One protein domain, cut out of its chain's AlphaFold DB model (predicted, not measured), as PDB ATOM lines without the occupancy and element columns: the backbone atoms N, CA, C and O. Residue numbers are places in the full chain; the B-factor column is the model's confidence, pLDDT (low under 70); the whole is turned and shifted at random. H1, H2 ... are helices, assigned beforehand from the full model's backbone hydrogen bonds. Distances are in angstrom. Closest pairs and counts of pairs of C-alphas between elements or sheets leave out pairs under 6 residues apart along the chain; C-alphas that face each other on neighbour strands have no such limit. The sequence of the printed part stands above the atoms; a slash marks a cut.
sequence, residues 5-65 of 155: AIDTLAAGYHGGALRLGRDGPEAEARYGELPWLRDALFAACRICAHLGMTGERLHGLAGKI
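Overview. This is residues 5 to 65 of the 155 residues of an uncharacterized protein of Clostridium sp. ATCC BAA-442 (UniProt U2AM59). The chain runs round as an open ring with an empty middle: H1, a long unnamed stretch, H2, H3 and H4 follow one another round the rim, and the two ends of the printed part come back near each other. No helix touches another; H3, the longest, and H4 make a loose corner at the far side of the ring from H2. The printed part has 61 residues with four named helices, in the order H1, H2, H3, H4, and no named strand; its class is all helix. The whole is loose, with a radius of gyration of the C-alphas of 13.5 A and spans of 37 by 25 by 14 A.

Arrangement. Start at H1, residues 5 to 12, and follow the long link of residues 13 to 24 to H2, residues 25 to 33; the two helices are apart. After a short link of 6 residues you reach H3, residues 40 to 54, which is apart from both H1 and H2. Beyond a tight link of 3 residues lies H4, residues 58 to 63. H3 and H4 are close but not clearly touching: look at the C-alphas of Leu 51 and Leu 58, their closest pair, 7.0 A apart. Their lines stand about perpendicular, at 88 degrees. H4 is apart from H1 and from H2. In the backbones of H1, H2, H3 and H4, every O i to N i+4 pair is within hydrogen-bond range.

Along the chain. Find C-alpha 5 at (-26.894, -28.571, -15.434); from there H1 runs 10.8 A to C-alpha 12. Pass the 12 residues after it to find H2, which measures 12.5 A from C-alpha 25 to C-alpha 33. Next find C-alpha 40 at (-39.003, -30.961, 1.449), where H3 begins; its 15 residues run 21.2 A to C-alpha 54. H4 goes from C-alpha 58, 8.5 A to C-alpha 63 at (-30.968, -16.963, -11.704).

Size, cuts and confidence. The two C-alphas farthest apart are those of Gly 24 and Gly 55, at 37.5 A, while the C-alphas of Ala 5 and Ile 65, the first and last printed, are 7.7 A apart. Look at residues 37 to 42, of which 40 to 42 belong to H3: this stretch stands free. The link from H1 to H2 is the long one, and its C-alphas lie 10 to 19 A from the mean of the C-alphas. The printed part has no cut. In this predicted model the mean pLDDT of the printed part is 93.5, and no printed residue is under 70.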
ATOM      1  N   ALA A   5     -27.100 -29.898 -16.010       91.62
ATOM      2  CA  ALA A   5     -26.894 -28.571 -15.434       91.62
ATOM      3  C   ALA A   5     -26.286 -28.609 -14.018       91.62
ATOM      4  O   ALA A   5     -25.566 -27.687 -13.640       91.62
ATOM      5  N   ILE A   6     -26.516 -29.684 -13.248       91.50
ATOM      6  CA  ILE A   6     -25.874 -29.866 -11.938       91.50
ATOM      7  C   ILE A   6     -24.360 -30.078 -12.047       91.50
ATOM      8  O   ILE A   6     -23.628 -29.626 -11.174       91.50
ATOM      9  N   ASP A   7     -23.884 -30.720 -13.119       90.88
ATOM     10  CA  ASP A   7     -22.455 -30.915 -13.375       90.88
ATOM     11  C   ASP A   7     -21.798 -29.561 -13.671       90.88
ATOM     12  O   ASP A   7     -20.749 -29.243 -13.117       90.88
ATOM     13  N   THR A   8     -22.454 -28.730 -14.491       90.19
ATOM     14  CA  THR A   8     -22.001 -27.364 -14.793       90.19
ATOM     15  C   THR A   8     -21.971 -26.492 -13.542       90.19
ATOM     16  O   THR A   8     -20.997 -25.778 -13.317       90.19
ATOM     17  N   LEU A   9     -23.015 -26.567 -12.711       92.38
ATOM     18  CA  LEU A   9     -23.069 -25.827 -11.455       92.38
ATOM     19  C   LEU A   9     -21.944 -26.269 -10.509       92.38
ATOM     20  O   LEU A   9     -21.222 -25.420  -9.996       92.38
ATOM     21  N   ALA A  10     -21.755 -27.578 -10.314       93.31
ATOM     22  CA  ALA A  10     -20.710 -28.117  -9.445       93.31
ATOM     23  C   ALA A  10     -19.301 -27.720  -9.914       93.31
ATOM     24  O   ALA A  10     -18.488 -27.292  -9.096       93.31
ATOM     25  N   ALA A  11     -19.039 -27.773 -11.224       91.31
ATOM     26  CA  ALA A  11     -17.765 -27.351 -11.801       91.31
ATOM     27  C   ALA A  11     -17.466 -25.864 -11.533       91.31
ATOM     28  O   ALA A  11     -16.321 -25.513 -11.252       91.31
ATOM     29  N   GLY A  12     -18.491 -25.001 -11.545       91.19
ATOM     30  CA  GLY A  12     -18.364 -23.586 -11.170       91.19
ATOM     31  C   GLY A  12     -17.951 -23.358  -9.710       91.19
ATOM     32  O   GLY A  12     -17.387 -22.316  -9.393       91.19
ATOM     33  N   TYR A  13     -18.172 -24.343  -8.837       91.25
ATOM     34  CA  TYR A  13     -17.699 -24.366  -7.449       91.25
ATOM     35  C   TYR A  13     -16.430 -25.215  -7.263       91.25
ATOM     36  O   TYR A  13     -16.106 -25.590  -6.138       91.25
ATOM     37  N   HIS A  14     -15.717 -25.543  -8.348       92.50
ATOM     38  CA  HIS A  14     -14.538 -26.421  -8.344       92.50
ATOM     39  C   HIS A  14     -14.803 -27.815  -7.745       92.50
ATOM     40  O   HIS A  14     -13.899 -28.456  -7.212       92.50
ATOM     41  N   GLY A  15     -16.050 -28.286  -7.834       92.94
ATOM     42  CA  GLY A  15     -16.486 -29.589  -7.343       92.94
ATOM     43  C   GLY A  15     -17.021 -30.498  -8.450       92.94
ATOM     44  O   GLY A  15     -17.040 -30.152  -9.631       92.94
ATOM     45  N   GLY A  16     -17.492 -31.675  -8.042       92.19
ATOM     46  CA  GLY A  16     -18.153 -32.653  -8.907       92.19
ATOM     47  C   GLY A  16     -19.519 -33.059  -8.357       92.19
ATOM     48  O   GLY A  16     -19.753 -33.017  -7.150       92.19
ATOM     49  N   ALA A  17     -20.432 -33.452  -9.247       91.94
ATOM     50  CA  ALA A  17     -21.743 -33.966  -8.865       91.94
ATOM     51  C   ALA A  17     -21.741 -35.502  -8.835       91.94
ATOM     52  O   ALA A  17     -21.521 -36.151  -9.862       91.94
ATOM     53  N   LEU A  18     -22.054 -36.067  -7.668       91.69
ATOM     54  CA  LEU A  18     -22.266 -37.501  -7.485       91.69
ATOM     55  C   LEU A  18     -23.709 -37.892  -7.832       91.69
ATOM     56  O   LEU A  18     -24.657 -37.133  -7.610       91.69
ATOM     57  N   ARG A  19     -23.888 -39.093  -8.379       87.50
ATOM     58  CA  ARG A  19     -25.174 -39.657  -8.789       87.50
ATOM     59  C   ARG A  19     -25.442 -40.970  -8.077       87.50
ATOM     60  O   ARG A  19     -24.708 -41.944  -8.241       87.50
ATOM     61  N   LEU A  20     -26.565 -40.990  -7.367       87.56
ATOM     62  CA  LEU A  20     -27.099 -42.181  -6.713       87.56
ATOM     63  C   LEU A  20     -27.303 -43.323  -7.708       87.56
ATOM     64  O   LEU A  20     -27.741 -43.101  -8.842       87.56
ATOM     65  N   GLY A  21     -26.941 -44.534  -7.286       82.88
ATOM     66  CA  GLY A  21     -26.966 -45.734  -8.125       82.88
ATOM     67  C   GLY A  21     -25.939 -45.779  -9.271       82.88
ATOM     68  O   GLY A  21     -25.936 -46.752 -10.022       82.88
ATOM     69  N   ARG A  22     -25.077 -44.759  -9.436       83.94
ATOM     70  CA  ARG A  22     -23.983 -44.749 -10.431       83.94
ATOM     71  C   ARG A  22     -22.608 -44.676  -9.774       83.94
ATOM     72  O   ARG A  22     -21.750 -45.482 -10.106       83.94
ATOM     73  N   ASP A  23     -22.411 -43.731  -8.858       89.00
ATOM     74  CA  ASP A  23     -21.079 -43.403  -8.318       89.00
ATOM     75  C   ASP A  23     -20.740 -44.166  -7.023       89.00
ATOM     76  O   ASP A  23     -19.803 -43.827  -6.308       89.00
ATOM     77  N   GLY A  24     -21.491 -45.229  -6.727       89.12
ATOM     78  CA  GLY A  24     -21.163 -46.175  -5.664       89.12
ATOM     79  C   GLY A  24     -21.321 -45.626  -4.236       89.12
ATOM     80  O   GLY A  24     -22.100 -44.697  -4.005       89.12
ATOM     81  N   PRO A  25     -20.609 -46.221  -3.256       94.62
ATOM     82  CA  PRO A  25     -20.815 -45.958  -1.829       94.62
ATOM     83  C   PRO A  25     -20.603 -44.504  -1.403       94.62
ATOM     84  O   PRO A  25     -21.249 -44.052  -0.462       94.62
ATOM     85  N   GLU A  26     -19.730 -43.759  -2.086       94.50
ATOM     86  CA  GLU A  26     -19.493 -42.346  -1.775       94.50
ATOM     87  C   GLU A  26     -20.759 -41.506  -1.997       94.50
ATOM     88  O   GLU A  26     -21.128 -40.698  -1.143       94.50
ATOM     89  N   ALA A  27     -21.464 -41.733  -3.109       93.19
ATOM     90  CA  ALA A  27     -22.715 -41.038  -3.401       93.19
ATOM     91  C   ALA A  27     -23.792 -41.352  -2.355       93.19
ATOM     92  O   ALA A  27     -24.499 -40.445  -1.913       93.19
ATOM     93  N   GLU A  28     -23.884 -42.615  -1.935       93.06
ATOM     94  CA  GLU A  28     -24.838 -43.064  -0.915       93.06
ATOM     95  C   GLU A  28     -24.519 -42.461   0.462       93.06
ATOM     96  O   GLU A  28     -25.414 -41.944   1.133       93.06
ATOM     97  N   ALA A  29     -23.242 -42.446   0.860       95.06
ATOM     98  CA  ALA A  29     -22.796 -41.835   2.109       95.06
ATOM     99  C   ALA A  29     -23.107 -40.332   2.137       95.06
ATOM    100  O   ALA A  29     -23.752 -39.850   3.070       95.06
ATOM    101  N   ARG A  30     -22.743 -39.599   1.073       94.12
ATOM    102  CA  ARG A  30     -23.055 -38.169   0.950       94.12
ATOM    103  C   ARG A  30     -24.551 -37.907   0.981       94.12
ATOM    104  O   ARG A  30     -24.996 -37.004   1.673       94.12
ATOM    105  N   TYR A  31     -25.359 -38.696   0.288       93.62
ATOM    106  CA  TYR A  31     -26.811 -38.545   0.352       93.62
ATOM    107  C   TYR A  31     -27.385 -38.811   1.754       93.62
ATOM    108  O   TYR A  31     -28.317 -38.121   2.185       93.62
ATOM    109  N   GLY A  32     -26.792 -39.745   2.502       93.75
ATOM    110  CA  GLY A  32     -27.090 -39.975   3.916       93.75
ATOM    111  C   GLY A  32     -26.857 -38.738   4.790       93.75
ATOM    112  O   GLY A  32     -27.701 -38.425   5.632       93.75
ATOM    113  N   GLU A  33     -25.782 -37.989   4.536       94.56
ATOM    114  CA  GLU A  33     -25.408 -36.760   5.257       94.56
ATOM    115  C   GLU A  33     -26.283 -35.536   4.921       94.56
ATOM    116  O   GLU A  33     -26.258 -34.545   5.649       94.56
ATOM    117  N   LEU A  34     -27.062 -35.576   3.832       93.88
ATOM    118  CA  LEU A  34     -27.797 -34.424   3.289       93.88
ATOM    119  C   LEU A  34     -29.323 -34.599   3.467       93.88
ATOM    120  O   LEU A  34     -30.034 -34.883   2.496       93.88
ATOM    121  N   PRO A  35     -29.883 -34.421   4.683       91.06
ATOM    122  CA  PRO A  35     -31.306 -34.662   4.955       91.06
ATOM    123  C   PRO A  35     -32.243 -33.782   4.116       91.06
ATOM    124  O   PRO A  35     -33.340 -34.207   3.761       91.06
ATOM    125  N   TRP A  36     -31.793 -32.594   3.702       93.25
ATOM    126  CA  TRP A  36     -32.560 -31.696   2.832       93.25
ATOM    127  C   TRP A  36     -32.795 -32.222   1.413       93.25
ATOM    128  O   TRP A  36     -33.592 -31.645   0.687       93.25
ATOM    129  N   LEU A  37     -32.119 -33.291   0.983       91.56
ATOM    130  CA  LEU A  37     -32.452 -33.958  -0.282       91.56
ATOM    131  C   LEU A  37     -33.636 -34.928  -0.140       91.56
ATOM    132  O   LEU A  37     -34.187 -35.363  -1.148       91.56
ATOM    133  N   ARG A  38     -34.018 -35.267   1.098       92.25
ATOM    134  CA  ARG A  38     -35.073 -36.236   1.440       92.25
ATOM    135  C   ARG A  38     -36.292 -35.596   2.097       92.25
ATOM    136  O   ARG A  38     -37.378 -36.160   2.022       92.25
ATOM    137  N   ASP A  39     -36.116 -34.429   2.708       95.62
ATOM    138  CA  ASP A  39     -37.165 -33.691   3.402       95.62
ATOM    139  C   ASP A  39     -37.408 -32.330   2.731       95.62
ATOM    140  O   ASP A  39     -36.554 -31.438   2.742       95.62
ATOM    141  N   ALA A  40     -38.601 -32.174   2.151       95.75
ATOM    142  CA  ALA A  40     -39.003 -30.961   1.449       95.75
ATOM    143  C   ALA A  40     -39.150 -29.747   2.382       95.75
ATOM    144  O   ALA A  40     -38.826 -28.629   1.974       95.75
ATOM    145  N   LEU A  41     -39.600 -29.944   3.627       97.06
ATOM    146  CA  LEU A  41     -39.706 -28.864   4.609       97.06
ATOM    147  C   LEU A  41     -38.312 -28.405   5.028       97.06
ATOM    148  O   LEU A  41     -38.038 -27.207   5.048       97.06
ATOM    149  N   PHE A  42     -37.396 -29.344   5.269       96.19
ATOM    150  CA  PHE A  42     -36.003 -29.012   5.557       96.19
ATOM    151  C   PHE A  42     -35.360 -28.259   4.380       96.19
ATOM    152  O   PHE A  42     -34.682 -27.248   4.585       96.19
ATOM    153  N   ALA A  43     -35.588 -28.705   3.139       96.62
ATOM    154  CA  ALA A  43     -35.109 -28.023   1.936       96.62
ATOM    155  C   ALA A  43     -35.638 -26.584   1.833       96.62
ATOM    156  O   ALA A  43     -34.868 -25.661   1.561       96.62
ATOM    157  N   ALA A  44     -36.929 -26.378   2.103       96.50
ATOM    158  CA  ALA A  44     -37.535 -25.052   2.128       96.50
ATOM    159  C   ALA A  44     -36.900 -24.168   3.213       96.50
ATOM    160  O   ALA A  44     -36.467 -23.055   2.917       96.50
ATOM    161  N   CYS A  45     -36.743 -24.682   4.437       96.69
ATOM    162  CA  CYS A  45     -36.082 -23.971   5.534       96.69
ATOM    163  C   CYS A  45     -34.635 -23.589   5.192       96.69
ATOM    164  O   CYS A  45     -34.215 -22.470   5.471       96.69
ATOM    165  N   ARG A  46     -33.881 -24.479   4.539       96.25
ATOM    166  CA  ARG A  46     -32.519 -24.218   4.038       96.25
ATOM    167  C   ARG A  46     -32.478 -23.064   3.037       96.25
ATOM    168  O   ARG A  46     -31.592 -22.216   3.132       96.25
ATOM    169  N   ILE A  47     -33.420 -23.033   2.091       96.19
ATOM    170  CA  ILE A  47     -33.543 -21.934   1.125       96.19
ATOM    171  C   ILE A  47     -33.874 -20.639   1.870       96.19
ATOM    172  O   ILE A  47     -33.152 -19.660   1.715       96.19
ATOM    173  N   CYS A  48     -34.893 -20.642   2.735       97.00
ATOM    174  CA  CYS A  48     -35.290 -19.467   3.517       97.00
ATOM    175  C   CYS A  48     -34.150 -18.927   4.391       97.00
ATOM    176  O   CYS A  48     -33.918 -17.723   4.409       97.00
ATOM    177  N   ALA A  49     -33.405 -19.805   5.066       97.19
ATOM    178  CA  ALA A  49     -32.242 -19.424   5.860       97.19
ATOM    179  C   ALA A  49     -31.172 -18.746   4.996       97.19
ATOM    180  O   ALA A  49     -30.637 -17.712   5.385       97.19
ATOM    181  N   HIS A  50     -30.892 -19.279   3.802       96.69
ATOM    182  CA  HIS A  50     -29.958 -18.648   2.872       96.69
ATOM    183  C   HIS A  50     -30.430 -17.255   2.440       96.69
ATOM    184  O   HIS A  50     -29.650 -16.312   2.534       96.69
ATOM    185  N   LEU A  51     -31.699 -17.108   2.032       97.69
ATOM    186  CA  LEU A  51     -32.260 -15.808   1.637       97.69
ATOM    187  C   LEU A  51     -32.218 -14.797   2.797       97.69
ATOM    188  O   LEU A  51     -31.882 -13.635   2.585       97.69
ATOM    189  N   GLY A  52     -32.506 -15.239   4.026       97.94
ATOM    190  CA  GLY A  52     -32.434 -14.399   5.224       97.94
ATOM    191  C   GLY A  52     -31.013 -13.953   5.577       97.94
ATOM    192  O   GLY A  52     -30.821 -12.811   5.980       97.94
ATOM    193  N   MET A  53     -30.010 -14.819   5.391       97.62
ATOM    194  CA  MET A  53     -28.603 -14.490   5.660       97.62
ATOM    195  C   MET A  53     -27.985 -13.567   4.605       97.62
ATOM    196  O   MET A  53     -27.144 -12.739   4.942       97.62
ATOM    197  N   THR A  54     -28.351 -13.722   3.330       96.69
ATOM    198  CA  THR A  54     -27.732 -12.968   2.227       96.69
ATOM    199  C   THR A  54     -28.524 -11.731   1.813       96.69
ATOM    200  O   THR A  54     -27.992 -10.883   1.098       96.69
ATOM    201  N   GLY A  55     -29.800 -11.634   2.202       96.62
ATOM    202  CA  GLY A  55     -30.732 -10.629   1.688       96.62
ATOM    203  C   GLY A  55     -31.101 -10.831   0.212       96.62
ATOM    204  O   GLY A  55     -31.770  -9.984  -0.384       96.62
ATOM    205  N   GLU A  56     -30.666 -11.932  -0.410       96.56
ATOM    206  CA  GLU A  56     -30.949 -12.221  -1.811       96.56
ATOM    207  C   GLU A  56     -32.433 -12.566  -2.010       96.56
ATOM    208  O   GLU A  56     -33.067 -13.238  -1.199       96.56
ATOM    209  N   ARG A  57     -33.006 -12.126  -3.136       97.25
ATOM    210  CA  ARG A  57     -34.365 -12.515  -3.541       97.25
ATOM    211  C   ARG A  57     -34.337 -13.892  -4.197       97.25
ATOM    212  O   ARG A  57     -33.417 -14.193  -4.952       97.25
ATOM    213  N   LEU A  58     -35.399 -14.683  -4.025       96.50
ATOM    214  CA  LEU A  58     -35.481 -16.037  -4.594       96.50
ATOM    215  C   LEU A  58     -35.214 -16.080  -6.111       96.50
ATOM    216  O   LEU A  58     -34.536 -16.988  -6.579       96.50
ATOM    217  N   HIS A  59     -35.688 -15.091  -6.880       96.06
ATOM    218  CA  HIS A  59     -35.410 -15.026  -8.322       96.06
ATOM    219  C   HIS A  59     -33.928 -14.788  -8.643       96.06
ATOM    220  O   HIS A  59     -33.455 -15.257  -9.672       96.06
ATOM    221  N   GLY A  60     -33.201 -14.069  -7.782       95.69
ATOM    222  CA  GLY A  60     -31.761 -13.851  -7.924       95.69
ATOM    223  C   GLY A  60     -31.003 -15.150  -7.686       95.69
ATOM    224  O   GLY A  60     -30.219 -15.567  -8.536       95.69
ATOM    225  N   LEU A  61     -31.356 -15.856  -6.606       94.31
ATOM    226  CA  LEU A  61     -30.788 -17.166  -6.298       94.31
ATOM    227  C   LEU A  61     -31.074 -18.183  -7.416       94.31
ATOM    228  O   LEU A  61     -30.165 -18.868  -7.877       94.31
ATOM    229  N   ALA A  62     -32.319 -18.253  -7.898       93.12
ATOM    230  CA  ALA A  62     -32.695 -19.126  -9.009       93.12
ATOM    231  C   ALA A  62     -31.976 -18.751 -10.319       93.12
ATOM    232  O   ALA A  62     -31.623 -19.634 -11.098       93.12
ATOM    233  N   GLY A  63     -31.708 -17.461 -10.544       92.88
ATOM    234  CA  GLY A  63     -30.968 -16.963 -11.704       92.88
ATOM    235  C   GLY A  63     -29.501 -17.405 -11.762       92.88
ATOM    236  O   GLY A  63     -28.894 -17.325 -12.826       92.88
ATOM    237  N   LYS A  64     -28.940 -17.912 -10.655       91.38
ATOM    238  CA  LYS A  64     -27.589 -18.501 -10.614       91.38
ATOM    239  C   LYS A  64     -27.539 -19.932 -11.157       91.38
ATOM    240  O   LYS A  64     -26.452 -20.457 -11.389       91.38
ATOM    241  N   ILE A  65     -28.689 -20.581 -11.352       91.75
ATOM    242  CA  ILE A  65     -28.751 -21.918 -11.945       91.75
ATOM    243  C   ILE A  65     -28.426 -21.794 -13.444       91.75
ATOM    244  O   ILE A  65     -29.041 -20.966 -14.123       91.75
TER     245      ILE A  65